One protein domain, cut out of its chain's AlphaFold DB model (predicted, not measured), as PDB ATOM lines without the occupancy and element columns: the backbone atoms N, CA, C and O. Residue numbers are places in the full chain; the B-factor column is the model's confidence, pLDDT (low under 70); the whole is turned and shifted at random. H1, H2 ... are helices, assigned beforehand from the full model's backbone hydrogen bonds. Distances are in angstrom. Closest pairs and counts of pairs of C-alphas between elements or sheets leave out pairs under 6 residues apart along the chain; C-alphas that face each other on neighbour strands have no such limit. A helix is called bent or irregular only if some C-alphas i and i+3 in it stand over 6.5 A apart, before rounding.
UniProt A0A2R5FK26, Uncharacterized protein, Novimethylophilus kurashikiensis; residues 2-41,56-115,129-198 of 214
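What this domain is: This is residues 2 to 41, 56 to 115 and 129 to 198 of the 214 residues of an uncharacterized protein of Novimethylophilus kurashikiensis (UniProt A0A2R5FK26). The model has two lobes: a cluster of five helices, with H6 in its middle and H1, H2, H7 and H8 packed round it in a chain of contacts, and a smaller lobe of H3 and H5 side by side, running opposite ways. No helix of one lobe touches a helix of the other; H4 lies beyond one end of the H3 and H5 pair, where residues 77 to 82 and 85 to 90 stick out. The printed part has 170 residues with eight named helices, H1 to H8 in order, and no named strand; its class is all helix. It is only just compact, close to loose, with a radius of gyration of the C-alphas of 18.5 A and spans of 55 by 40 by 32 A.

Where its parts are: H1, residues 2 to 12, begins at C-alpha 2 at (-81.625, 105.464, 80.816). H2 is residues 20 to 39, 28.0 A long. H3, residues 56 to 76, is the longest helix by residues and measures 30.2 A; its C-alpha 56 is at (-69.273, 103.258, 119.676). H4 is residues 80 to 88 and H5 residues 98 to 111, 19.6 A long. H6, residues 129 to 146, measures 25.5 A, and H7 is residues 162 to 172. H8, residues 177 to 196, is 29.5 A long and ends at C-alpha 196 at (-61.570, 127.196, 104.841); it is irregular, with C-alphas 178 and 181 7.6 A apart.

How they stand to each other: H1 and H2 form a helical hairpin at a steep tilt of 44 degrees; H2 touches H1 with residues 27 to 35 alone, and the closest C-alphas, of Ser 4 and Ile 31, are 6.3 A apart. H2 touches H6 at a shallow tilt of 6 degrees, opposite ways, closest at the C-alphas of Thr 23 and Leu 145, 5.9 A. H6 touches H8 at a steep tilt of 58 degrees, the same way, closest at the C-alphas of Arg 136 and Ala 187, 4.9 A. H6 touches H7 too, closest at the C-alphas of Ala 135 and Val 166, 6.2 A. H7 and H8 form a helical hairpin at a steep tilt of 44 degrees; H8 touches H7 with residues 177 to 184 alone, closest at the C-alphas of Glu 167 and Ser 180, 5.6 A. H7 touches H1 at a shallow tilt of 13 degrees, opposite ways, closest at the C-alphas of Ile 10 and Leu 165, 6.9 A. H3 touches H5 at a shallow tilt of 25 degrees, opposite ways, closest at the C-alphas of Ala 65 and Ser 106, 4.4 A. H4 touches no helix. Every O i to N i+4 pair is within hydrogen-bond range in H1 to H7, and 14 of 16 are in H8.

The domain as a whole: The two C-alphas farthest apart, of Thr 81 and Ala 178, are 57.7 A apart. Residues 42 to 55 are not printed, with 26.8 A between C-alphas 41 and 56, nor are residues 116 to 128, with 11.2 A between C-alphas 115 and 129. The link from H6 to H7, residues 147 to 161, is long. The mean pLDDT of the printed part is 75.4, and 51 residues are under 70, among them residues 90 to 115 and 153 to 160.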
ATOM      1  N   LEU A   2     -81.084 104.124  81.112       62.12
ATOM      2  CA  LEU A   2     -81.625 105.464  80.816       62.12
ATOM      3  C   LEU A   2     -81.272 106.548  81.861       62.12
ATOM      4  O   LEU A   2     -81.001 107.686  81.497       62.12
ATOM      5  N   GLU A   3     -81.218 106.204  83.152       76.81
ATOM      6  CA  GLU A   3     -80.911 107.178  84.217       76.81
ATOM      7  C   GLU A   3     -79.448 107.644  84.213       76.81
ATOM      8  O   GLU A   3     -79.186 108.828  84.398       76.81
ATOM      9  N   SER A   4     -78.484 106.751  83.955       82.38
ATOM     10  CA  SER A   4     -77.060 107.114  83.921       82.38
ATOM     11  C   SER A   4     -76.733 108.054  82.759       82.38
ATOM     12  O   SER A   4     -75.995 109.018  82.945       82.38
ATOM     13  N   GLU A   5     -77.334 107.822  81.589       86.25
ATOM     14  CA  GLU A   5     -77.194 108.699  80.417       86.25
ATOM     15  C   GLU A   5     -77.848 110.069  80.650       86.25
ATOM     16  O   GLU A   5     -77.309 111.105  80.249       86.25
ATOM     17  N   ALA A   6     -78.986 110.104  81.353       86.69
ATOM     18  CA  ALA A   6     -79.643 111.350  81.734       86.69
ATOM     19  C   ALA A   6     -78.804 112.162  82.738       86.69
ATOM     20  O   ALA A   6     -78.630 113.367  82.547       86.69
ATOM     21  N   ILE A   7     -78.221 111.511  83.754       87.44
ATOM     22  CA  ILE A   7     -77.296 112.151  84.707       87.44
ATOM     23  C   ILE A   7     -76.094 112.732  83.957       87.44
ATOM     24  O   ILE A   7     -75.750 113.901  84.145       87.44
ATOM     25  N   GLU A   8     -75.480 111.946  83.071       89.44
ATOM     26  CA  GLU A   8     -74.346 112.393  82.265       89.44
ATOM     27  C   GLU A   8     -74.706 113.620  81.413       89.44
ATOM     28  O   GLU A   8     -73.960 114.600  81.371       89.44
ATOM     29  N   THR A   9     -75.882 113.601  80.783       89.12
ATOM     30  CA  THR A   9     -76.389 114.710  79.967       89.12
ATOM     31  C   THR A   9     -76.533 115.995  80.779       89.12
ATOM     32  O   THR A   9     -76.205 117.071  80.279       89.12
ATOM     33  N   ILE A  10     -76.981 115.907  82.036       88.62
ATOM     34  CA  ILE A  10     -77.081 117.069  82.928       88.62
ATOM     35  C   ILE A  10     -75.688 117.639  83.226       88.62
ATOM     36  O   ILE A  10     -75.486 118.847  83.094       88.62
ATOM     37  N   PHE A  11     -74.705 116.799  83.566       87.69
ATOM     38  CA  PHE A  11     -73.336 117.261  83.838       87.69
ATOM     39  C   PHE A  11     -72.640 117.840  82.603       87.69
ATOM     40  O   PHE A  11     -71.895 118.811  82.726       87.69
ATOM     41  N   ARG A  12     -72.906 117.308  81.405       86.81
ATOM     42  CA  ARG A  12     -72.338 117.827  80.149       86.81
ATOM     43  C   ARG A  12     -72.803 119.244  79.794       86.81
ATOM     44  O   ARG A  12     -72.162 119.887  78.970       86.81
ATOM     45  N   ARG A  13     -73.873 119.754  80.418       86.50
ATOM     46  CA  ARG A  13     -74.311 121.159  80.275       86.50
ATOM     47  C   ARG A  13     -73.418 122.138  81.043       86.50
ATOM     48  O   ARG A  13     -73.500 123.345  80.819       86.50
ATOM     49  N   LEU A  14     -72.589 121.647  81.965       85.56
ATOM     50  CA  LEU A  14     -71.679 122.475  82.749       85.56
ATOM     51  C   LEU A  14     -70.463 122.910  81.913       85.56
ATOM     52  O   LEU A  14     -70.055 122.202  80.993       85.56
ATOM     53  N   PRO A  15     -69.824 124.043  82.254       84.00
ATOM     54  CA  PRO A  15     -68.543 124.428  81.670       84.00
ATOM     55  C   PRO A  15     -67.419 123.548  82.247       84.00
ATOM     56  O   PRO A  15     -66.757 123.935  83.212       84.00
ATOM     57  N   LEU A  16     -67.268 122.340  81.698       85.56
ATOM     58  CA  LEU A  16     -66.294 121.340  82.143       85.56
ATOM     59  C   LEU A  16     -64.846 121.778  81.865       85.56
ATOM     60  O   LEU A  16     -64.581 122.512  80.915       85.56
ATOM     61  N   LEU A  17     -63.907 121.295  82.683       84.75
ATOM     62  CA  LEU A  17     -62.469 121.488  82.481       84.75
ATOM     63  C   LEU A  17     -61.985 120.807  81.189       84.75
ATOM     64  O   LEU A  17     -62.433 119.712  80.838       84.75
ATOM     65  N   GLU A  18     -61.007 121.429  80.527       79.19
ATOM     66  CA  GLU A  18     -60.449 120.970  79.243       79.19
ATOM     67  C   GLU A  18     -59.697 119.632  79.342       79.19
ATOM     68  O   GLU A  18     -59.559 118.919  78.346       79.19
ATOM     69  N   ASN A  19     -59.253 119.242  80.543       83.06
ATOM     70  CA  ASN A  19     -58.579 117.965  80.766       83.06
ATOM     71  C   ASN A  19     -59.564 116.791  80.640       83.06
ATOM     72  O   ASN A  19     -60.197 116.367  81.607       83.06
ATOM     73  N   GLN A  20     -59.668 116.239  79.431       77.62
ATOM     74  CA  GLN A  20     -60.642 115.198  79.106       77.62
ATOM     75  C   GLN A  20     -60.483 113.914  79.930       77.62
ATOM     76  O   GLN A  20     -61.486 113.254  80.201       77.62
ATOM     77  N   ALA A  21     -59.262 113.547  80.333       73.56
ATOM     78  CA  ALA A  21     -59.022 112.336  81.117       73.56
ATOM     79  C   ALA A  21     -59.567 112.483  82.547       73.56
ATOM     80  O   ALA A  21     -60.370 111.660  82.991       73.56
ATOM     81  N   LEU A  22     -59.212 113.577  83.229       73.00
ATOM     82  CA  LEU A  22     -59.711 113.871  84.576       73.00
ATOM     83  C   LEU A  22     -61.220 114.122  84.580       73.00
ATOM     84  O   LEU A  22     -61.933 113.604  85.437       73.00
ATOM     85  N   THR A  23     -61.722 114.866  83.594       78.56
ATOM     86  CA  THR A  23     -63.153 115.150  83.459       78.56
ATOM     87  C   THR A  23     -63.961 113.863  83.292       78.56
ATOM     88  O   THR A  23     -64.972 113.702  83.972       78.56
ATOM     89  N   LYS A  24     -63.509 112.907  82.464       82.38
ATOM     90  CA  LYS A  24     -64.170 111.594  82.328       82.38
ATOM     91  C   LYS A  24     -64.167 110.806  83.636       82.38
ATOM     92  O   LYS A  24     -65.200 110.261  84.011       82.38
ATOM     93  N   MET A  25     -63.036 110.773  84.341       82.62
ATOM     94  CA  MET A  25     -62.914 110.060  85.615       82.62
ATOM     95  C   MET A  25     -63.860 110.630  86.684       82.62
ATOM     96  O   MET A  25     -64.598 109.882  87.330       82.62
ATOM     97  N   PHE A  26     -63.885 111.957  86.852       83.06
ATOM     98  CA  PHE A  26     -64.770 112.609  87.820       83.06
ATOM     99  C   PHE A  26     -66.243 112.497  87.431       83.06
ATOM    100  O   PHE A  26     -67.082 112.333  88.313       83.06
ATOM    101  N   LEU A  27     -66.558 112.542  86.136       86.69
ATOM    102  CA  LEU A  27     -67.918 112.370  85.636       86.69
ATOM    103  C   LEU A  27     -68.439 110.958  85.915       86.69
ATOM    104  O   LEU A  27     -69.533 110.815  86.453       86.69
ATOM    105  N   GLN A  28     -67.636 109.927  85.633       85.44
ATOM    106  CA  GLN A  28     -67.996 108.545  85.947       85.44
ATOM    107  C   GLN A  28     -68.196 108.356  87.455       85.44
ATOM    108  O   GLN A  28     -69.212 107.817  87.881       85.44
ATOM    109  N   SER A  29     -67.281 108.894  88.266       82.75
ATOM    110  CA  SER A  29     -67.391 108.840  89.728       82.75
ATOM    111  C   SER A  29     -68.664 109.528  90.243       82.75
ATOM    112  O   SER A  29     -69.317 109.021  91.155       82.75
ATOM    113  N   ALA A  30     -69.038 110.668  89.649       84.88
ATOM    114  CA  ALA A  30     -70.267 111.382  89.982       84.88
ATOM    115  C   ALA A  30     -71.508 110.549  89.651       84.88
ATOM    116  O   ALA A  30     -72.402 110.419  90.488       84.88
ATOM    117  N   ILE A  31     -71.548 109.957  88.454       86.88
ATOM    118  CA  ILE A  31     -72.641 109.084  88.019       86.88
ATOM    119  C   ILE A  31     -72.766 107.895  88.971       86.88
ATOM    120  O   ILE A  31     -73.861 107.642  89.467       86.88
ATOM    121  N   ASP A  32     -71.669 107.208  89.287       84.19
ATOM    122  CA  ASP A  32     -71.692 106.031  90.157       84.19
ATOM    123  C   ASP A  32     -72.228 106.369  91.556       84.19
ATOM    124  O   ASP A  32     -73.129 105.689  92.054       84.19
ATOM    125  N   GLN A  33     -71.755 107.461  92.171       80.38
ATOM    126  CA  GLN A  33     -72.244 107.894  93.485       80.38
ATOM    127  C   GLN A  33     -73.722 108.296  93.461       80.38
ATOM    128  O   GLN A  33     -74.479 107.920  94.359       80.38
ATOM    129  N   ILE A  34     -74.164 109.022  92.432       85.25
ATOM    130  CA  ILE A  34     -75.570 109.426  92.301       85.25
ATOM    131  C   ILE A  34     -76.457 108.206  92.042       85.25
ATOM    132  O   ILE A  34     -77.529 108.108  92.630       85.25
ATOM    133  N   MET A  35     -76.005 107.239  91.242       83.56
ATOM    134  CA  MET A  35     -76.735 105.994  90.990       83.56
ATOM    135  C   MET A  35     -76.855 105.130  92.250       83.56
ATOM    136  O   MET A  35     -77.910 104.537  92.476       83.56
ATOM    137  N   ILE A  36     -75.816 105.074  93.093       80.31
ATOM    138  CA  ILE A  36     -75.889 104.424  94.411       80.31
ATOM    139  C   ILE A  36     -76.977 105.094  95.260       80.31
ATOM    140  O   ILE A  36     -77.828 104.407  95.823       80.31
ATOM    141  N   LEU A  37     -77.013 106.430  95.299       74.75
ATOM    142  CA  LEU A  37     -78.022 107.187  96.047       74.75
ATOM    143  C   LEU A  37     -79.436 107.050  95.471       74.75
ATOM    144  O   LEU A  37     -80.410 106.991  96.224       74.75
ATOM    145  N   ALA A  38     -79.567 107.003  94.147       74.69
ATOM    146  CA  ALA A  38     -80.837 106.828  93.454       74.69
ATOM    147  C   ALA A  38     -81.450 105.465  93.794       74.69
ATOM    148  O   ALA A  38     -82.599 105.409  94.240       74.69
ATOM    149  N   LYS A  39     -80.643 104.399  93.685       70.19
ATOM    150  CA  LYS A  39     -81.022 103.009  93.984       70.19
ATOM    151  C   LYS A  39     -81.237 102.738  95.468       70.19
ATOM    152  O   LYS A  39     -81.992 101.833  95.804       70.19
ATOM    153  N   ALA A  40     -80.640 103.535  96.351       60.84
ATOM    154  CA  ALA A  40     -80.856 103.474  97.795       60.84
ATOM    155  C   ALA A  40     -82.246 103.987  98.242       60.84
ATOM    156  O   ALA A  40     -82.378 104.507  99.352       60.84
ATOM    157  N   GLY A  41     -83.285 103.889  97.395       54.56
ATOM    158  CA  GLY A  41     -84.673 104.159  97.789       54.56
ATOM    159  C   GLY A  41     -84.991 103.458  99.106       54.56
ATOM    160  O   GLY A  41     -84.507 102.345  99.278       54.56
ATOM    161  N   PRO A  56     -69.848 104.385 120.415       73.25
ATOM    162  CA  PRO A  56     -69.273 103.258 119.676       73.25
ATOM    163  C   PRO A  56     -69.058 103.576 118.192       73.25
ATOM    164  O   PRO A  56     -68.006 103.232 117.661       73.25
ATOM    165  N   THR A  57     -69.973 104.311 117.554       71.12
ATOM    166  CA  THR A  57     -69.814 104.719 116.148       71.12
ATOM    167  C   THR A  57     -68.611 105.656 115.971       71.12
ATOM    168  O   THR A  57     -67.824 105.499 115.042       71.12
ATOM    169  N   GLN A  58     -68.403 106.592 116.904       74.56
ATOM    170  CA  GLN A  58     -67.228 107.463 116.895       74.56
ATOM    171  C   GLN A  58     -65.931 106.667 117.095       74.56
ATOM    172  O   GLN A  58     -64.951 106.907 116.398       74.56
ATOM    173  N   LYS A  59     -65.929 105.662 117.985       76.50
ATOM    174  CA  LYS A  59     -64.769 104.770 118.165       76.50
ATOM    175  C   LYS A  59     -64.413 104.006 116.890       76.50
ATOM    176  O   LYS A  59     -63.230 103.810 116.617       76.50
ATOM    177  N   GLU A  60     -65.407 103.563 116.124       76.88
ATOM    178  CA  GLU A  60     -65.184 102.904 114.835       76.88
ATOM    179  C   GLU A  60     -64.572 103.867 113.812       76.88
ATOM    180  O   GLU A  60     -63.574 103.526 113.174       76.88
ATOM    181  N   LEU A  61     -65.095 105.094 113.711       77.56
ATOM    182  CA  LEU A  61     -64.540 106.135 112.838       77.56
ATOM    183  C   LEU A  61     -63.094 106.488 113.207       77.56
ATOM    184  O   LEU A  61     -62.231 106.543 112.328       77.56
ATOM    185  N   ASP A  62     -62.800 106.646 114.498       74.94
ATOM    186  CA  ASP A  62     -61.448 106.916 114.992       74.94
ATOM    187  C   ASP A  62     -60.491 105.754 114.671       74.94
ATOM    188  O   ASP A  62     -59.334 105.968 114.291       74.94
ATOM    189  N   ALA A  63     -60.962 104.507 114.790       81.31
ATOM    190  CA  ALA A  63     -60.185 103.322 114.444       81.31
ATOM    191  C   ALA A  63     -59.872 103.264 112.941       81.31
ATOM    192  O   ALA A  63     -58.723 103.004 112.573       81.31
ATOM    193  N   ILE A  64     -60.854 103.564 112.086       76.81
ATOM    194  CA  ILE A  64     -60.678 103.652 110.629       76.81
ATOM    195  C   ILE A  64     -59.668 104.751 110.288       76.81
ATOM    196  O   ILE A  64     -58.704 104.496 109.562       76.81
ATOM    197  N   ALA A  65     -59.820 105.949 110.861       72.81
ATOM    198  CA  ALA A  65     -58.894 107.058 110.652       72.81
ATOM    199  C   ALA A  65     -57.459 106.682 111.061       72.81
ATOM    200  O   ALA A  65     -56.500 106.930 110.322       72.81
ATOM    201  N   LYS A  66     -57.294 106.021 112.213       78.75
ATOM    202  CA  LYS A  66     -55.991 105.553 112.701       78.75
ATOM    203  C   LYS A  66     -55.365 104.509 111.777       78.75
ATOM    204  O   LYS A  66     -54.164 104.580 111.510       78.75
ATOM    205  N   GLN A  67     -56.147 103.548 111.290       79.62
ATOM    206  CA  GLN A  67     -55.661 102.523 110.366       79.62
ATOM    207  C   GLN A  67     -55.267 103.122 109.013       79.62
ATOM    208  O   GLN A  67     -54.191 102.799 108.512       79.62
ATOM    209  N   ALA A  68     -56.058 104.053 108.475       74.50
ATOM    210  CA  ALA A  68     -55.731 104.768 107.242       74.50
ATOM    211  C   ALA A  68     -54.413 105.552 107.370       74.50
ATOM    212  O   ALA A  68     -53.541 105.435 106.509       74.50
ATOM    213  N   LYS A  69     -54.207 106.276 108.484       74.25
ATOM    214  CA  LYS A  69     -52.934 106.969 108.771       74.25
ATOM    215  C   LYS A  69     -51.751 106.009 108.875       74.25
ATOM    216  O   LYS A  69     -50.670 106.314 108.380       74.25
ATOM    217  N   LYS A  70     -51.944 104.857 109.522       81.00
ATOM    218  CA  LYS A  70     -50.900 103.834 109.654       81.00
ATOM    219  C   LYS A  70     -50.528 103.232 108.299       81.00
ATOM    220  O   LYS A  70     -49.350 103.040 108.026       81.00
ATOM    221  N   LEU A  71     -51.514 102.957 107.452       78.06
ATOM    222  CA  LEU A  71     -51.267 102.435 106.112       78.06
ATOM    223  C   LEU A  71     -50.533 103.468 105.247       78.06
ATOM    224  O   LEU A  71     -49.572 103.128 104.563       78.06
ATOM    225  N   LEU A  72     -50.926 104.740 105.348       75.06
ATOM    226  CA  LEU A  72     -50.239 105.843 104.683       75.06
ATOM    227  C   LEU A  72     -48.768 105.944 105.109       75.06
ATOM    228  O   LEU A  72     -47.899 106.071 104.252       75.06
ATOM    229  N   SER A  73     -48.465 105.872 106.411       76.75
ATOM    230  CA  SER A  73     -47.073 105.945 106.869       76.75
ATOM    231  C   SER A  73     -46.248 104.753 106.389       76.75
ATOM    232  O   SER A  73     -45.106 104.932 105.981       76.75
ATOM    233  N   GLN A  74     -46.827 103.552 106.362       77.75
ATOM    234  CA  GLN A  74     -46.158 102.359 105.836       77.75
ATOM    235  C   GLN A  74     -45.871 102.457 104.333       77.75
ATOM    236  O   GLN A  74     -44.810 102.024 103.894       77.75
ATOM    237  N   LEU A  75     -46.778 103.056 103.559       70.94
ATOM    238  CA  LEU A  75     -46.588 103.280 102.125       70.94
ATOM    239  C   LEU A  75     -45.578 104.400 101.837       70.94
ATOM    240  O   LEU A  75     -44.740 104.236 100.956       70.94
ATOM    241  N   LYS A  76     -45.596 105.497 102.607       69.62
ATOM    242  CA  LYS A  76     -44.667 106.633 102.441       69.62
ATOM    243  C   LYS A  76     -43.197 106.231 102.613       69.62
ATOM    244  O   LYS A  76     -42.327 106.808 101.971       69.62
ATOM    245  N   TYR A  77     -42.923 105.250 103.472       71.00
ATOM    246  CA  TYR A  77     -41.572 104.727 103.713       71.00
ATOM    247  C   TYR A  77     -41.313 103.380 103.026       71.00
ATOM    248  O   TYR A  77     -40.338 102.702 103.353       71.00
ATOM    249  N   ALA A  78     -42.174 102.959 102.096       72.62
ATOM    250  CA  ALA A  78     -41.951 101.728 101.357       72.62
ATOM    251  C   ALA A  78     -40.695 101.864 100.482       72.62
ATOM    252  O   ALA A  78     -40.554 102.801  99.696       72.62
ATOM    253  N   HIS A  79     -39.776 100.907 100.607       69.75
ATOM    254  CA  HIS A  79     -38.606 100.855  99.742       69.75
ATOM    255  C   HIS A  79     -39.014 100.553  98.295       69.75
ATOM    256  O   HIS A  79     -39.967  99.814  98.042       69.75
ATOM    257  N   GLN A  80     -38.240 101.073  97.341       55.59
ATOM    258  CA  GLN A  80     -38.447 100.862  95.905       55.59
ATOM    259  C   GLN A  80     -38.586  99.375  95.538       55.59
ATOM    260  O   GLN A  80     -39.419  99.018  94.712       55.59
ATOM    261  N   THR A  81     -37.834  98.491  96.197       68.81
ATOM    262  CA  THR A  81     -37.921  97.035  96.007       68.81
ATOM    263  C   THR A  81     -39.274  96.456  96.418       68.81
ATOM    264  O   THR A  81     -39.773  95.560  95.751       68.81
ATOM    265  N   THR A  82     -39.908  96.988  97.463       70.00
ATOM    266  CA  THR A  82     -41.264  96.604  97.881       70.00
ATOM    267  C   THR A  82     -42.312  97.105  96.887       70.00
ATOM    268  O   THR A  82     -43.260  96.391  96.579       70.00
ATOM    269  N   ILE A  83     -42.123  98.311  96.345       64.38
ATOM    270  CA  ILE A  83     -43.012  98.905  95.335       64.38
ATOM    271  C   ILE A  83     -42.970  98.097  94.026       64.38
ATOM    272  O   ILE A  83     -44.019  97.808  93.450       64.38
ATOM    273  N   LEU A  84     -41.774  97.677  93.598       62.62
ATOM    274  CA  LEU A  84     -41.564  96.766  92.464       62.62
ATOM    275  C   LEU A  84     -42.103  95.354  92.765       62.62
ATOM    276  O   LEU A  84     -42.819  94.783  91.954       62.62
ATOM    277  N   ALA A  85     -41.877  94.867  93.989       67.88
ATOM    278  CA  ALA A  85     -42.510  93.701  94.614       67.88
ATOM    279  C   ALA A  85     -44.012  93.572  94.307       67.88
ATOM    280  O   ALA A  85     -44.528  92.579  93.791       67.88
ATOM    281  N   LEU A  86     -44.721  94.637  94.675       65.06
ATOM    282  CA  LEU A  86     -46.161  94.770  94.512       65.06
ATOM    283  C   LEU A  86     -46.539  94.987  93.032       65.06
ATOM    284  O   LEU A  86     -47.614  94.562  92.608       65.06
ATOM    285  N   ALA A  87     -45.644  95.579  92.230       61.16
ATOM    286  CA  ALA A  87     -45.802  95.734  90.781       61.16
ATOM    287  C   ALA A  87     -46.031  94.451  90.042       61.16
ATOM    288  O   ALA A  87     -47.022  94.315  89.322       61.16
ATOM    289  N   ASP A  88     -45.139  93.510  90.286       65.69
ATOM    290  CA  ASP A  88     -45.106  92.267  89.544       65.69
ATOM    291  C   ASP A  88     -46.331  91.393  89.858       65.69
ATOM    292  O   ASP A  88     -46.692  90.518  89.076       65.69
ATOM    293  N   GLN A  89     -47.032  91.672  90.966       70.62
ATOM    294  CA  GLN A  89     -48.294  91.026  91.349       70.62
ATOM    295  C   GLN A  89     -49.549  91.754  90.830       70.62
ATOM    296  O   GLN A  89     -50.669  91.404  91.199       70.62
ATOM    297  N   GLY A  90     -49.397  92.779  89.985       55.41
ATOM    298  CA  GLY A  90     -50.522  93.517  89.404       55.41
ATOM    299  C   GLY A  90     -51.138  94.575  90.327       55.41
ATOM    300  O   GLY A  90     -52.224  95.082  90.038       55.41
ATOM    301  N   PHE A  91     -50.451  94.966  91.408       56.94
ATOM    302  CA  PHE A  91     -50.901  96.017  92.334       56.94
ATOM    303  C   PHE A  91     -50.861  97.431  91.716       56.94
ATOM    304  O   PHE A  91     -51.330  98.389  92.320       56.94
ATOM    305  N   TRP A  92     -50.340  97.581  90.491       52.69
ATOM    306  CA  TRP A  92     -50.193  98.876  89.802       52.69
ATOM    307  C   TRP A  92     -51.476  99.394  89.164       52.69
ATOM    308  O   TRP A  92     -51.480 100.459  88.564       52.69
ATOM    309  N   ARG A  93     -52.594  98.688  89.358       51.00
ATOM    310  CA  ARG A  93     -53.933  99.228  89.093       51.00
ATOM    311  C   ARG A  93     -54.415 100.223  90.144       51.00
ATOM    312  O   ARG A  93     -55.526 100.730  90.025       51.00
ATOM    313  N   ILE A  94     -53.617 100.500  91.171       51.75
ATOM    314  CA  ILE A  94     -53.886 101.618  92.067       51.75
ATOM    315  C   ILE A  94     -53.308 102.874  91.412       51.75
ATOM    316  O   ILE A  94     -52.214 103.326  91.743       51.75
ATOM    317  N   ASP A  95     -54.043 103.368  90.417       48.88
ATOM    318  CA  ASP A  95     -53.751 104.596  89.686       48.88
ATOM    319  C   ASP A  95     -53.473 105.738  90.669       48.88
ATOM    320  O   ASP A  95     -54.335 106.068  91.479       48.88
ATOM    321  N   ALA A  96     -52.255 106.285  90.589       49.00
ATOM    322  CA  ALA A  96     -51.760 107.618  90.972       49.00
ATOM    323  C   ALA A  96     -52.147 108.277  92.318       49.00
ATOM    324  O   ALA A  96     -51.533 109.277  92.672       49.00
ATOM    325  N   ASP A  97     -53.078 107.755  93.106       63.22
ATOM    326  CA  ASP A  97     -53.731 108.534  94.157       63.22
ATOM    327  C   ASP A  97     -53.977 107.739  95.444       63.22
ATOM    328  O   ASP A  97     -54.717 108.202  96.302       63.22
ATOM    329  N   LEU A  98     -53.345 106.576  95.669       64.88
ATOM    330  CA  LEU A  98     -53.530 105.822  96.927       64.88
ATOM    331  C   LEU A  98     -53.213 106.665  98.164       64.88
ATOM    332  O   LEU A  98     -53.959 106.666  99.139       64.88
ATOM    333  N   GLU A  99     -52.107 107.404  98.117       63.97
ATOM    334  CA  GLU A  99     -51.729 108.330  99.179       63.97
ATOM    335  C   GLU A  99     -52.784 109.436  99.352       63.97
ATOM    336  O   GLU A  99     -53.196 109.728 100.477       63.97
ATOM    337  N   CYS A 100     -53.274 110.002  98.249       63.62
ATOM    338  CA  CYS A 100     -54.329 111.014  98.244       63.62
ATOM    339  C   CYS A 100     -55.654 110.471  98.814       63.62
ATOM    340  O   CYS A 100     -56.285 111.110  99.661       63.62
ATOM    341  N   LEU A 101     -56.044 109.257  98.428       62.19
ATOM    342  CA  LEU A 101     -57.232 108.547  98.891       62.19
ATOM    343  C   LEU A 101     -57.136 108.217 100.379       62.19
ATOM    344  O   LEU A 101     -58.091 108.459 101.111       62.19
ATOM    345  N   LEU A 102     -55.987 107.735 100.860       65.38
ATOM    346  CA  LEU A 102     -55.778 107.436 102.279       65.38
ATOM    347  C   LEU A 102     -55.755 108.702 103.141       65.38
ATOM    348  O   LEU A 102     -56.333 108.702 104.230       65.38
ATOM    349  N   LYS A 103     -55.155 109.796 102.652       67.19
ATOM    350  CA  LYS A 103     -55.234 111.117 103.301       67.19
ATOM    351  C   LYS A 103     -56.679 111.608 103.366       67.19
ATOM    352  O   LYS A 103     -57.146 112.000 104.434       67.19
ATOM    353  N   THR A 104     -57.398 111.533 102.248       62.84
ATOM    354  CA  THR A 104     -58.803 111.949 102.149       62.84
ATOM    355  C   THR A 104     -59.683 111.136 103.091       62.84
ATOM    356  O   THR A 104     -60.428 111.719 103.873       62.84
ATOM    357  N   LEU A 105     -59.540 109.809 103.096       63.06
ATOM    358  CA  LEU A 105     -60.272 108.904 103.978       63.06
ATOM    359  C   LEU A 105     -59.982 109.191 105.451       63.06
ATOM    360  O   LEU A 105     -60.911 109.316 106.242       63.06
ATOM    361  N   SER A 106     -58.705 109.338 105.819       65.12
ATOM    362  CA  SER A 106     -58.303 109.708 107.180       65.12
ATOM    363  C   SER A 106     -58.973 111.010 107.619       65.12
ATOM    364  O   SER A 106     -59.538 111.078 108.711       65.12
ATOM    365  N   ASN A 107     -58.933 112.042 106.774       66.00
ATOM    366  CA  ASN A 107     -59.492 113.349 107.104       66.00
ATOM    367  C   ASN A 107     -61.018 113.301 107.196       66.00
ATOM    368  O   ASN A 107     -61.584 113.792 108.169       66.00
ATOM    369  N   GLN A 108     -61.681 112.654 106.238       67.06
ATOM    370  CA  GLN A 108     -63.133 112.498 106.231       67.06
ATOM    371  C   GLN A 108     -63.627 111.677 107.421       67.06
ATOM    372  O   GLN A 108     -64.580 112.092 108.065       67.06
ATOM    373  N   ALA A 109     -62.963 110.571 107.760       63.75
ATOM    374  CA  ALA A 109     -63.307 109.766 108.930       63.75
ATOM    375  C   ALA A 109     -63.096 110.542 110.242       63.75
ATOM    376  O   ALA A 109     -63.950 110.488 111.119       63.75
ATOM    377  N   SER A 110     -62.013 111.323 110.353       63.38
ATOM    378  CA  SER A 110     -61.740 112.145 111.549       63.38
ATOM    379  C   SER A 110     -62.729 113.308 111.716       63.38
ATOM    380  O   SER A 110     -62.973 113.763 112.828       63.38
ATOM    381  N   GLN A 111     -63.257 113.834 110.608       60.84
ATOM    382  CA  GLN A 111     -64.192 114.964 110.593       60.84
ATOM    383  C   GLN A 111     -65.660 114.528 110.540       60.84
ATOM    384  O   GLN A 111     -66.556 115.362 110.709       60.84
ATOM    385  N   ALA A 112     -65.923 113.246 110.282       56.50
ATOM    386  CA  ALA A 112     -67.261 112.693 110.254       56.50
ATOM    387  C   ALA A 112     -67.871 112.809 111.652       56.50
ATOM    388  O   ALA A 112     -67.455 112.146 112.596       56.50
ATOM    389  N   LYS A 113     -68.876 113.675 111.777       54.03
ATOM    390  CA  LYS A 113     -69.700 113.758 112.978       54.03
ATOM    391  C   LYS A 113     -70.793 112.713 112.863       54.03
ATOM    392  O   LYS A 113     -71.584 112.753 111.917       54.03
ATOM    393  N   VAL A 114     -70.851 111.796 113.823       54.69
ATOM    394  CA  VAL A 114     -71.983 110.881 113.959       54.69
ATOM    395  C   VAL A 114     -73.189 111.727 114.353       54.69
ATOM    396  O   VAL A 114     -73.305 112.181 115.487       54.69
ATOM    397  N   GLY A 115     -74.060 112.026 113.390       47.38
ATOM    398  CA  GLY A 115     -75.286 112.758 113.682       47.38
ATOM    399  C   GLY A 115     -76.130 111.958 114.670       47.38
ATOM    400  O   GLY A 115     -76.318 110.756 114.476       47.38
ATOM    401  N   ARG A 129     -82.732 113.688 104.270       73.94
ATOM    402  CA  ARG A 129     -81.295 113.370 104.278       73.94
ATOM    403  C   ARG A 129     -80.774 112.978 102.894       73.94
ATOM    404  O   ARG A 129     -79.638 113.301 102.564       73.94
ATOM    405  N   LYS A 130     -81.607 112.330 102.067       75.56
ATOM    406  CA  LYS A 130     -81.266 111.976 100.680       75.56
ATOM    407  C   LYS A 130     -81.046 113.231  99.834       75.56
ATOM    408  O   LYS A 130     -80.033 113.325  99.151       75.56
ATOM    409  N   ALA A 131     -81.958 114.198  99.919       81.81
ATOM    410  CA  ALA A 131     -81.856 115.468  99.203       81.81
ATOM    411  C   ALA A 131     -80.640 116.292  99.661       81.81
ATOM    412  O   ALA A 131     -79.891 116.805  98.827       81.81
ATOM    413  N   HIS A 132     -80.389 116.358 100.974       82.94
ATOM    414  CA  HIS A 132     -79.211 117.042 101.520       82.94
ATOM    415  C   HIS A 132     -77.906 116.394 101.051       82.94
ATOM    416  O   HIS A 132     -77.029 117.080 100.524       82.94
ATOM    417  N   TYR A 133     -77.780 115.073 101.187       82.06
ATOM    418  CA  TYR A 133     -76.567 114.367 100.790       82.06
ATOM    419  C   TYR A 133     -76.319 114.459  99.280       82.06
ATOM    420  O   TYR A 133     -75.194 114.721  98.861       82.06
ATOM    421  N   LEU A 134     -77.371 114.337  98.462       86.25
ATOM    422  CA  LEU A 134     -77.271 114.530  97.018       86.25
ATOM    423  C   LEU A 134     -76.743 115.928  96.677       86.25
ATOM    424  O   LEU A 134     -75.798 116.039  95.902       86.25
ATOM    425  N   ALA A 135     -77.284 116.988  97.287       87.50
ATOM    426  CA  ALA A 135     -76.787 118.346  97.068       87.50
ATOM    427  C   ALA A 135     -75.295 118.475  97.434       87.50
ATOM    428  O   ALA A 135     -74.516 119.052  96.678       87.50
ATOM    429  N   ARG A 136     -74.842 117.865  98.538       88.12
ATOM    430  CA  ARG A 136     -73.413 117.861  98.911       88.12
ATOM    431  C   ARG A 136     -72.528 117.161  97.882       88.12
ATOM    432  O   ARG A 136     -71.472 117.689  97.532       88.12
ATOM    433  N   VAL A 137     -72.947 115.992  97.401       86.06
ATOM    434  CA  VAL A 137     -72.228 115.244  96.359       86.06
ATOM    435  C   VAL A 137     -72.143 116.076  95.078       86.06
ATOM    436  O   VAL A 137     -71.061 116.229  94.508       86.06
ATOM    437  N   LEU A 138     -73.249 116.706  94.674       90.12
ATOM    438  CA  LEU A 138     -73.284 117.597  93.516       90.12
ATOM    439  C   LEU A 138     -72.353 118.803  93.687       90.12
ATOM    440  O   LEU A 138     -71.678 119.172  92.731       90.12
ATOM    441  N   ALA A 139     -72.258 119.394  94.881       89.06
ATOM    442  CA  ALA A 139     -71.357 120.518  95.148       89.06
ATOM    443  C   ALA A 139     -69.884 120.119  94.975       89.06
ATOM    444  O   ALA A 139     -69.103 120.854  94.365       89.06
ATOM    445  N   HIS A 140     -69.519 118.934  95.471       87.69
ATOM    446  CA  HIS A 140     -68.173 118.389  95.330       87.69
ATOM    447  C   HIS A 140     -67.803 118.158  93.861       87.69
ATOM    448  O   HIS A 140     -66.772 118.652  93.394       87.69
ATOM    449  N   TYR A 141     -68.658 117.456  93.113       87.19
ATOM    450  CA  TYR A 141     -68.387 117.163  91.706       87.19
ATOM    451  C   TYR A 141     -68.493 118.393  90.813       87.19
ATOM    452  O   TYR A 141     -67.709 118.514  89.879       87.19
ATOM    453  N   TYR A 142     -69.365 119.353  91.130       89.75
ATOM    454  CA  TYR A 142     -69.396 120.644  90.444       89.75
ATOM    455  C   TYR A 142     -68.032 121.339  90.520       89.75
ATOM    456  O   TYR A 142     -67.507 121.774  89.494       89.75
ATOM    457  N   TYR A 143     -67.415 121.390  91.705       89.12
ATOM    458  CA  TYR A 143     -66.079 121.964  91.867       89.12
ATOM    459  C   TYR A 143     -65.004 121.170  91.116       89.12
ATOM    460  O   TYR A 143     -64.211 121.764  90.390       89.12
ATOM    461  N   LYS A 144     -64.995 119.835  91.228       84.50
ATOM    462  CA  LYS A 144     -64.009 118.983  90.539       84.50
ATOM    463  C   LYS A 144     -64.108 119.058  89.013       84.50
ATOM    464  O   LYS A 144     -63.084 119.018  88.344       84.50
ATOM    465  N   LEU A 145     -65.320 119.179  88.473       84.31
ATOM    466  CA  LEU A 145     -65.575 119.177  87.032       84.31
ATOM    467  C   LEU A 145     -65.441 120.554  86.382       84.31
ATOM    468  O   LEU A 145     -65.127 120.619  85.199       84.31
ATOM    469  N   THR A 146     -65.689 121.644  87.116       85.62
ATOM    470  CA  THR A 146     -65.684 123.010  86.556       85.62
ATOM    471  C   THR A 146     -64.548 123.890  87.088       85.62
ATOM    472  O   THR A 146     -64.343 124.992  86.583       85.62
ATOM    473  N   GLY A 147     -63.855 123.466  88.152       82.44
ATOM    474  CA  GLY A 147     -62.888 124.280  88.900       82.44
ATOM    475  C   GLY A 147     -63.514 125.436  89.693       82.44
ATOM    476  O   GLY A 147     -62.806 126.181  90.370       82.44
ATOM    477  N   LYS A 148     -64.840 125.622  89.626       84.62
ATOM    478  CA  LYS A 148     -65.539 126.768  90.223       84.62
ATOM    479  C   LYS A 148     -66.202 126.383  91.531       84.62
ATOM    480  O   LYS A 148     -66.844 125.340  91.637       84.62
ATOM    481  N   LYS A 149     -66.099 127.265  92.529       87.25
ATOM    482  CA  LYS A 149     -66.830 127.091  93.791       87.25
ATOM    483  C   LYS A 149     -68.346 127.098  93.504       87.25
ATOM    484  O   LYS A 149     -68.807 127.941  92.724       87.25
ATOM    485  N   PRO A 150     -69.124 126.178  94.102       86.56
ATOM    486  CA  PRO A 150     -70.571 126.164  93.967       86.56
ATOM    487  C   PRO A 150     -71.123 127.478  94.519       86.56
ATOM    488  O   PRO A 150     -70.749 127.933  95.600       86.56
ATOM    489  N   SER A 151     -71.987 128.128  93.747       83.25
ATOM    490  CA  SER A 151     -72.534 129.434  94.102       83.25
ATOM    491  C   SER A 151     -73.995 129.540  93.695       83.25
ATOM    492  O   SER A 151     -74.494 128.759  92.884       83.25
ATOM    493  N   ARG A 152     -74.677 130.525  94.280       73.38
ATOM    494  CA  ARG A 152     -76.098 130.779  94.040       73.38
ATOM    495  C   ARG A 152     -76.369 131.451  92.690       73.38
ATOM    496  O   ARG A 152     -77.479 131.376  92.183       73.38
ATOM    497  N   SER A 153     -75.379 132.140  92.124       62.62
ATOM    498  CA  SER A 153     -75.574 132.918  90.903       62.62
ATOM    499  C   SER A 153     -75.356 132.047  89.672       62.62
ATOM    500  O   SER A 153     -74.236 131.617  89.390       62.62
ATOM    501  N   SER A 154     -76.424 131.825  88.906       59.03
ATOM    502  CA  SER A 154     -76.295 131.474  87.497       59.03
ATOM    503  C   SER A 154     -75.874 132.744  86.756       59.03
ATOM    504  O   SER A 154     -76.702 133.583  86.412       59.03
ATOM    505  N   SER A 155     -74.569 132.943  86.572       53.12
ATOM    506  CA  SER A 155     -74.059 134.049  85.753       53.12
ATOM    507  C   SER A 155     -74.659 133.972  84.346       53.12
ATOM    508  O   SER A 155     -74.780 132.881  83.798       53.12
ATOM    509  N   ALA A 156     -74.951 135.110  83.707       51.94
ATOM    510  CA  ALA A 156     -75.366 135.146  82.299       51.94
ATOM    511  C   ALA A 156     -74.348 134.461  81.356       51.94
ATOM    512  O   ALA A 156     -74.714 133.997  80.281       51.94
ATOM    513  N   LYS A 157     -73.075 134.345  81.776       51.84
ATOM    514  CA  LYS A 157     -72.027 133.597  81.056       51.84
ATOM    515  C   LYS A 157     -72.081 132.078  81.284       51.84
ATOM    516  O   LYS A 157     -71.477 131.336  80.518       51.84
ATOM    517  N   HIS A 158     -72.769 131.611  82.326       54.81
ATOM    518  CA  HIS A 158     -72.903 130.197  82.695       54.81
ATOM    519  C   HIS A 158     -74.340 129.901  83.156       54.81
ATOM    520  O   HIS A 158     -74.577 129.762  84.357       54.81
ATOM    521  N   PRO A 159     -75.294 129.771  82.213       56.16
ATOM    522  CA  PRO A 159     -76.707 129.494  82.500       56.16
ATOM    523  C   PRO A 159     -76.954 128.114  83.137       56.16
ATOM    524  O   PRO A 159     -78.080 127.774  83.480       56.16
ATOM    525  N   HIS A 160     -75.909 127.305  83.308       66.31
ATOM    526  CA  HIS A 160     -75.938 125.992  83.948       66.31
ATOM    527  C   HIS A 160     -75.070 126.019  85.213       66.31
ATOM    528  O   HIS A 160     -74.062 125.327  85.321       66.31
ATOM    529  N   GLY A 161     -75.417 126.909  86.145       81.69
ATOM    530  CA  GLY A 161     -74.767 126.989  87.452       81.69
ATOM    531  C   GLY A 161     -75.138 125.824  88.377       81.69
ATOM    532  O   GLY A 161     -76.000 125.002  88.072       81.69
ATOM    533  N   TYR A 162     -74.504 125.784  89.549       88.31
ATOM    534  CA  TYR A 162     -74.699 124.725  90.546       88.31
ATOM    535  C   TYR A 162     -76.165 124.542  90.991       88.31
ATOM    536  O   TYR A 162     -76.606 123.413  91.169       88.31
ATOM    537  N   ILE A 163     -76.950 125.616  91.129       87.31
ATOM    538  CA  ILE A 163     -78.372 125.494  91.509       87.31
ATOM    539  C   ILE A 163     -79.179 124.757  90.442       87.31
ATOM    540  O   ILE A 163     -79.889 123.813  90.769       87.31
ATOM    541  N   ASN A 164     -78.980 125.103  89.172       87.75
ATOM    542  CA  ASN A 164     -79.687 124.472  88.059       87.75
ATOM    543  C   ASN A 164     -79.300 122.989  87.929       87.75
ATOM    544  O   ASN A 164     -80.123 122.167  87.528       87.75
ATOM    545  N   LEU A 165     -78.059 122.635  88.296       89.62
ATOM    546  CA  LEU A 165     -77.620 121.243  88.424       89.62
ATOM    547  C   LEU A 165     -78.410 120.509  89.518       89.62
ATOM    548  O   LEU A 165     -78.884 119.403  89.270       89.62
ATOM    549  N   VAL A 166     -78.566 121.107  90.704       89.94
ATOM    550  CA  VAL A 166     -79.336 120.512  91.812       89.94
ATOM    551  C   VAL A 166     -80.808 120.352  91.435       89.94
ATOM    552  O   VAL A 166     -81.355 119.273  91.625       89.94
ATOM    553  N   GLU A 167     -81.425 121.380  90.853       89.50
ATOM    554  CA  GLU A 167     -82.812 121.344  90.372       89.50
ATOM    555  C   GLU A 167     -83.025 120.241  89.333       89.50
ATOM    556  O   GLU A 167     -83.854 119.357  89.545       89.50
ATOM    557  N   SER A 168     -82.202 120.215  88.278       89.31
ATOM    558  CA  SER A 168     -82.291 119.194  87.222       89.31
ATOM    559  C   SER A 168     -82.114 117.777  87.779       89.31
ATOM    560  O   SER A 168     -82.752 116.837  87.311       89.31
ATOM    561  N   MET A 169     -81.242 117.605  88.781       89.50
ATOM    562  CA  MET A 169     -81.001 116.301  89.397       89.50
ATOM    563  C   MET A 169     -82.137 115.880  90.335       89.50
ATOM    564  O   MET A 169     -82.448 114.695  90.429       89.50
ATOM    565  N   PHE A 170     -82.764 116.830  91.031       89.56
ATOM    566  CA  PHE A 170     -83.921 116.560  91.882       89.56
ATOM    567  C   PHE A 170     -85.124 116.147  91.037       89.56
ATOM    568  O   PHE A 170     -85.750 115.135  91.346       89.56
ATOM    569  N   GLU A 171     -85.376 116.857  89.936       88.75
ATOM    570  CA  GLU A 171     -86.402 116.492  88.957       88.75
ATOM    571  C   GLU A 171     -86.160 115.094  88.382       88.75
ATOM    572  O   GLU A 171     -87.062 114.255  88.410       88.75
ATOM    573  N   LEU A 172     -84.931 114.810  87.932       87.88
ATOM    574  CA  LEU A 172     -84.576 113.507  87.365       87.88
ATOM    575  C   LEU A 172     -84.791 112.356  88.361       87.88
ATOM    576  O   LEU A 172     -85.239 111.282  87.972       87.88
ATOM    577  N   LEU A 173     -84.471 112.573  89.638       85.12
ATOM    578  CA  LEU A 173     -84.547 111.549  90.685       85.12
ATOM    579  C   LEU A 173     -85.876 111.549  91.455       85.12
ATOM    580  O   LEU A 173     -85.970 110.888  92.494       85.12
ATOM    581  N   ALA A 174     -86.881 112.290  90.974       83.56
ATOM    582  CA  ALA A 174     -88.184 112.455  91.619       83.56
ATOM    583  C   ALA A 174     -88.089 112.879  93.104       83.56
ATOM    584  O   ALA A 174     -88.884 112.467  93.951       83.56
ATOM    585  N   ILE A 175     -87.092 113.704  93.433       81.88
ATOM    586  CA  ILE A 175     -86.962 114.373  94.729       81.88
ATOM    587  C   ILE A 175     -87.703 115.704  94.627       81.88
ATOM    588  O   ILE A 175     -87.522 116.423  93.652       81.88
ATOM    589  N   ASP A 176     -88.515 116.038  95.634       77.94
ATOM    590  CA  ASP A 176     -89.326 117.262  95.661       77.94
ATOM    591  C   ASP A 176     -88.500 118.519  95.290       77.94
ATOM    592  O   ASP A 176     -87.670 118.968  96.097       77.94
ATOM    593  N   PRO A 177     -88.713 119.096  94.088       73.19
ATOM    594  CA  PRO A 177     -87.905 120.198  93.582       73.19
ATOM    595  C   PRO A 177     -88.171 121.499  94.343       73.19
ATOM    596  O   PRO A 177     -87.322 122.384  94.324       73.19
ATOM    597  N   ALA A 178     -89.275 121.612  95.095       76.50
ATOM    598  CA  ALA A 178     -89.582 122.807  95.884       76.50
ATOM    599  C   ALA A 178     -88.528 123.104  96.969       76.50
ATOM    600  O   ALA A 178     -88.413 124.239  97.431       76.50
ATOM    601  N   ASN A 179     -87.740 122.098  97.369       81.69
ATOM    602  CA  ASN A 179     -86.694 122.226  98.386       81.69
ATOM    603  C   ASN A 179     -85.265 122.266  97.807       81.69
ATOM    604  O   ASN A 179     -84.300 122.275  98.576       81.69
ATOM    605  N   SER A 180     -85.097 122.289  96.480       84.50
ATOM    606  CA  SER A 180     -83.783 122.270  95.816       84.50
ATOM    607  C   SER A 180     -82.890 123.444  96.247       84.50
ATOM    608  O   SER A 180     -81.746 123.227  96.647       84.50
ATOM    609  N   ASP A 181     -83.420 124.673  96.268       85.38
ATOM    610  CA  ASP A 181     -82.691 125.881  96.691       85.38
ATOM    611  C   ASP A 181     -82.262 125.798  98.163       85.38
ATOM    612  O   ASP A 181     -81.136 126.167  98.507       85.38
ATOM    613  N   HIS A 182     -83.118 125.258  99.037       86.50
ATOM    614  CA  HIS A 182     -82.784 125.067 100.448       86.50
ATOM    615  C   HIS A 182     -81.558 124.154 100.611       86.50
ATOM    616  O   HIS A 182     -80.572 124.545 101.244       86.50
ATOM    617  N   TYR A 183     -81.581 122.970  99.991       88.06
ATOM    618  CA  TYR A 183     -80.481 122.008 100.092       88.06
ATOM    619  C   TYR A 183     -79.226 122.454  99.337       88.06
ATOM    620  O   TYR A 183     -78.112 122.241  99.821       88.06
ATOM    621  N   ALA A 184     -79.375 123.152  98.208       88.06
ATOM    622  CA  ALA A 184     -78.256 123.756  97.496       88.06
ATOM    623  C   ALA A 184     -77.515 124.772  98.381       88.06
ATOM    624  O   ALA A 184     -76.285 124.743  98.453       88.06
ATOM    625  N   ARG A 185     -78.238 125.632  99.111       86.88
ATOM    626  CA  ARG A 185     -77.637 126.606 100.042       86.88
ATOM    627  C   ARG A 185     -76.912 125.941 101.201       86.88
ATOM    628  O   ARG A 185     -75.824 126.390 101.565       86.88
ATOM    629  N   LEU A 186     -77.511 124.903 101.779       85.56
ATOM    630  CA  LEU A 186     -76.897 124.161 102.875       85.56
ATOM    631  C   LEU A 186     -75.572 123.534 102.420       85.56
ATOM    632  O   LEU A 186     -74.542 123.751 103.055       85.56
ATOM    633  N   ALA A 187     -75.574 122.887 101.252       87.25
ATOM    634  CA  ALA A 187     -74.376 122.316 100.647       87.25
ATOM    635  C   ALA A 187     -73.306 123.374 100.311       87.25
ATOM    636  O   ALA A 187     -72.131 123.137 100.574       87.25
ATOM    637  N   ILE A 188     -73.676 124.559  99.799       88.00
ATOM    638  CA  ILE A 188     -72.724 125.667  99.563       88.00
ATOM    639  C   ILE A 188     -72.052 126.096 100.873       88.00
ATOM    640  O   ILE A 188     -70.836 126.290 100.912       88.00
ATOM    641  N   ARG A 189     -72.833 126.261 101.950       85.00
ATOM    642  CA  ARG A 189     -72.307 126.666 103.261       85.00
ATOM    643  C   ARG A 189     -71.311 125.637 103.792       85.00
ATOM    644  O   ARG A 189     -70.218 126.014 104.206       85.00
ATOM    645  N   GLU A 190     -71.679 124.360 103.762       84.00
ATOM    646  CA  GLU A 190     -70.823 123.261 104.218       84.00
ATOM    647  C   GLU A 190     -69.558 123.125 103.367       84.00
ATOM    648  O   GLU A 190     -68.464 122.963 103.904       84.00
ATOM    649  N   PHE A 191     -69.690 123.251 102.046       85.31
ATOM    650  CA  PHE A 191     -68.564 123.206 101.122       85.31
ATOM    651  C   PHE A 191     -67.555 124.322 101.415       85.31
ATOM    652  O   PHE A 191     -66.365 124.055 101.578       85.31
ATOM    653  N   ASN A 192     -68.024 125.562 101.566       81.88
ATOM    654  CA  ASN A 192     -67.152 126.690 101.892       81.88
ATOM    655  C   ASN A 192     -66.465 126.508 103.253       81.88
ATOM    656  O   ASN A 192     -65.268 126.758 103.355       81.88
ATOM    657  N   ALA A 193     -67.183 126.003 104.262       76.25
ATOM    658  CA  ALA A 193     -66.595 125.688 105.564       76.25
ATOM    659  C   ALA A 193     -65.503 124.605 105.469       76.25
ATOM    660  O   ALA A 193     -64.487 124.698 106.152       76.25
ATOM    661  N   SER A 194     -65.677 123.604 104.598       73.44
ATOM    662  CA  SER A 194     -64.676 122.548 104.398       73.44
ATOM    663  C   SER A 194     -63.395 123.045 103.718       73.44
ATOM    664  O   SER A 194     -62.312 122.605 104.088       73.44
ATOM    665  N   ILE A 195     -63.501 124.006 102.789       67.19
ATOM    666  CA  ILE A 195     -62.337 124.598 102.106       67.19
ATOM    667  C   ILE A 195     -61.554 125.532 103.034       67.19
ATOM    668  O   ILE A 195     -60.325 125.530 103.014       67.19
ATOM    669  N   SER A 196     -62.237 126.298 103.888       55.31
ATOM    670  CA  SER A 196     -61.570 127.196 104.841       55.31
ATOM    671  C   SER A 196     -60.726 126.466 105.893       55.31
ATOM    672  O   SER A 196     -59.834 127.071 106.471       55.31
ATOM    673  N   HIS A 197     -60.967 125.173 106.137       45.28
ATOM    674  CA  HIS A 197     -60.164 124.358 107.058       45.28
ATOM    675  C   HIS A 197     -58.988 123.629 106.395       45.28
ATOM    676  O   HIS A 197     -58.164 123.048 107.099       45.28
ATOM    677  N   THR A 198     -58.885 123.656 105.065       43.75
ATOM    678  CA  THR A 198     -57.732 123.113 104.325       43.75
ATOM    679  C   THR A 198     -56.635 124.151 104.063       43.75
ATOM    680  O   THR A 198     -55.549 123.781 103.631       43.75
TER     681      THR A 198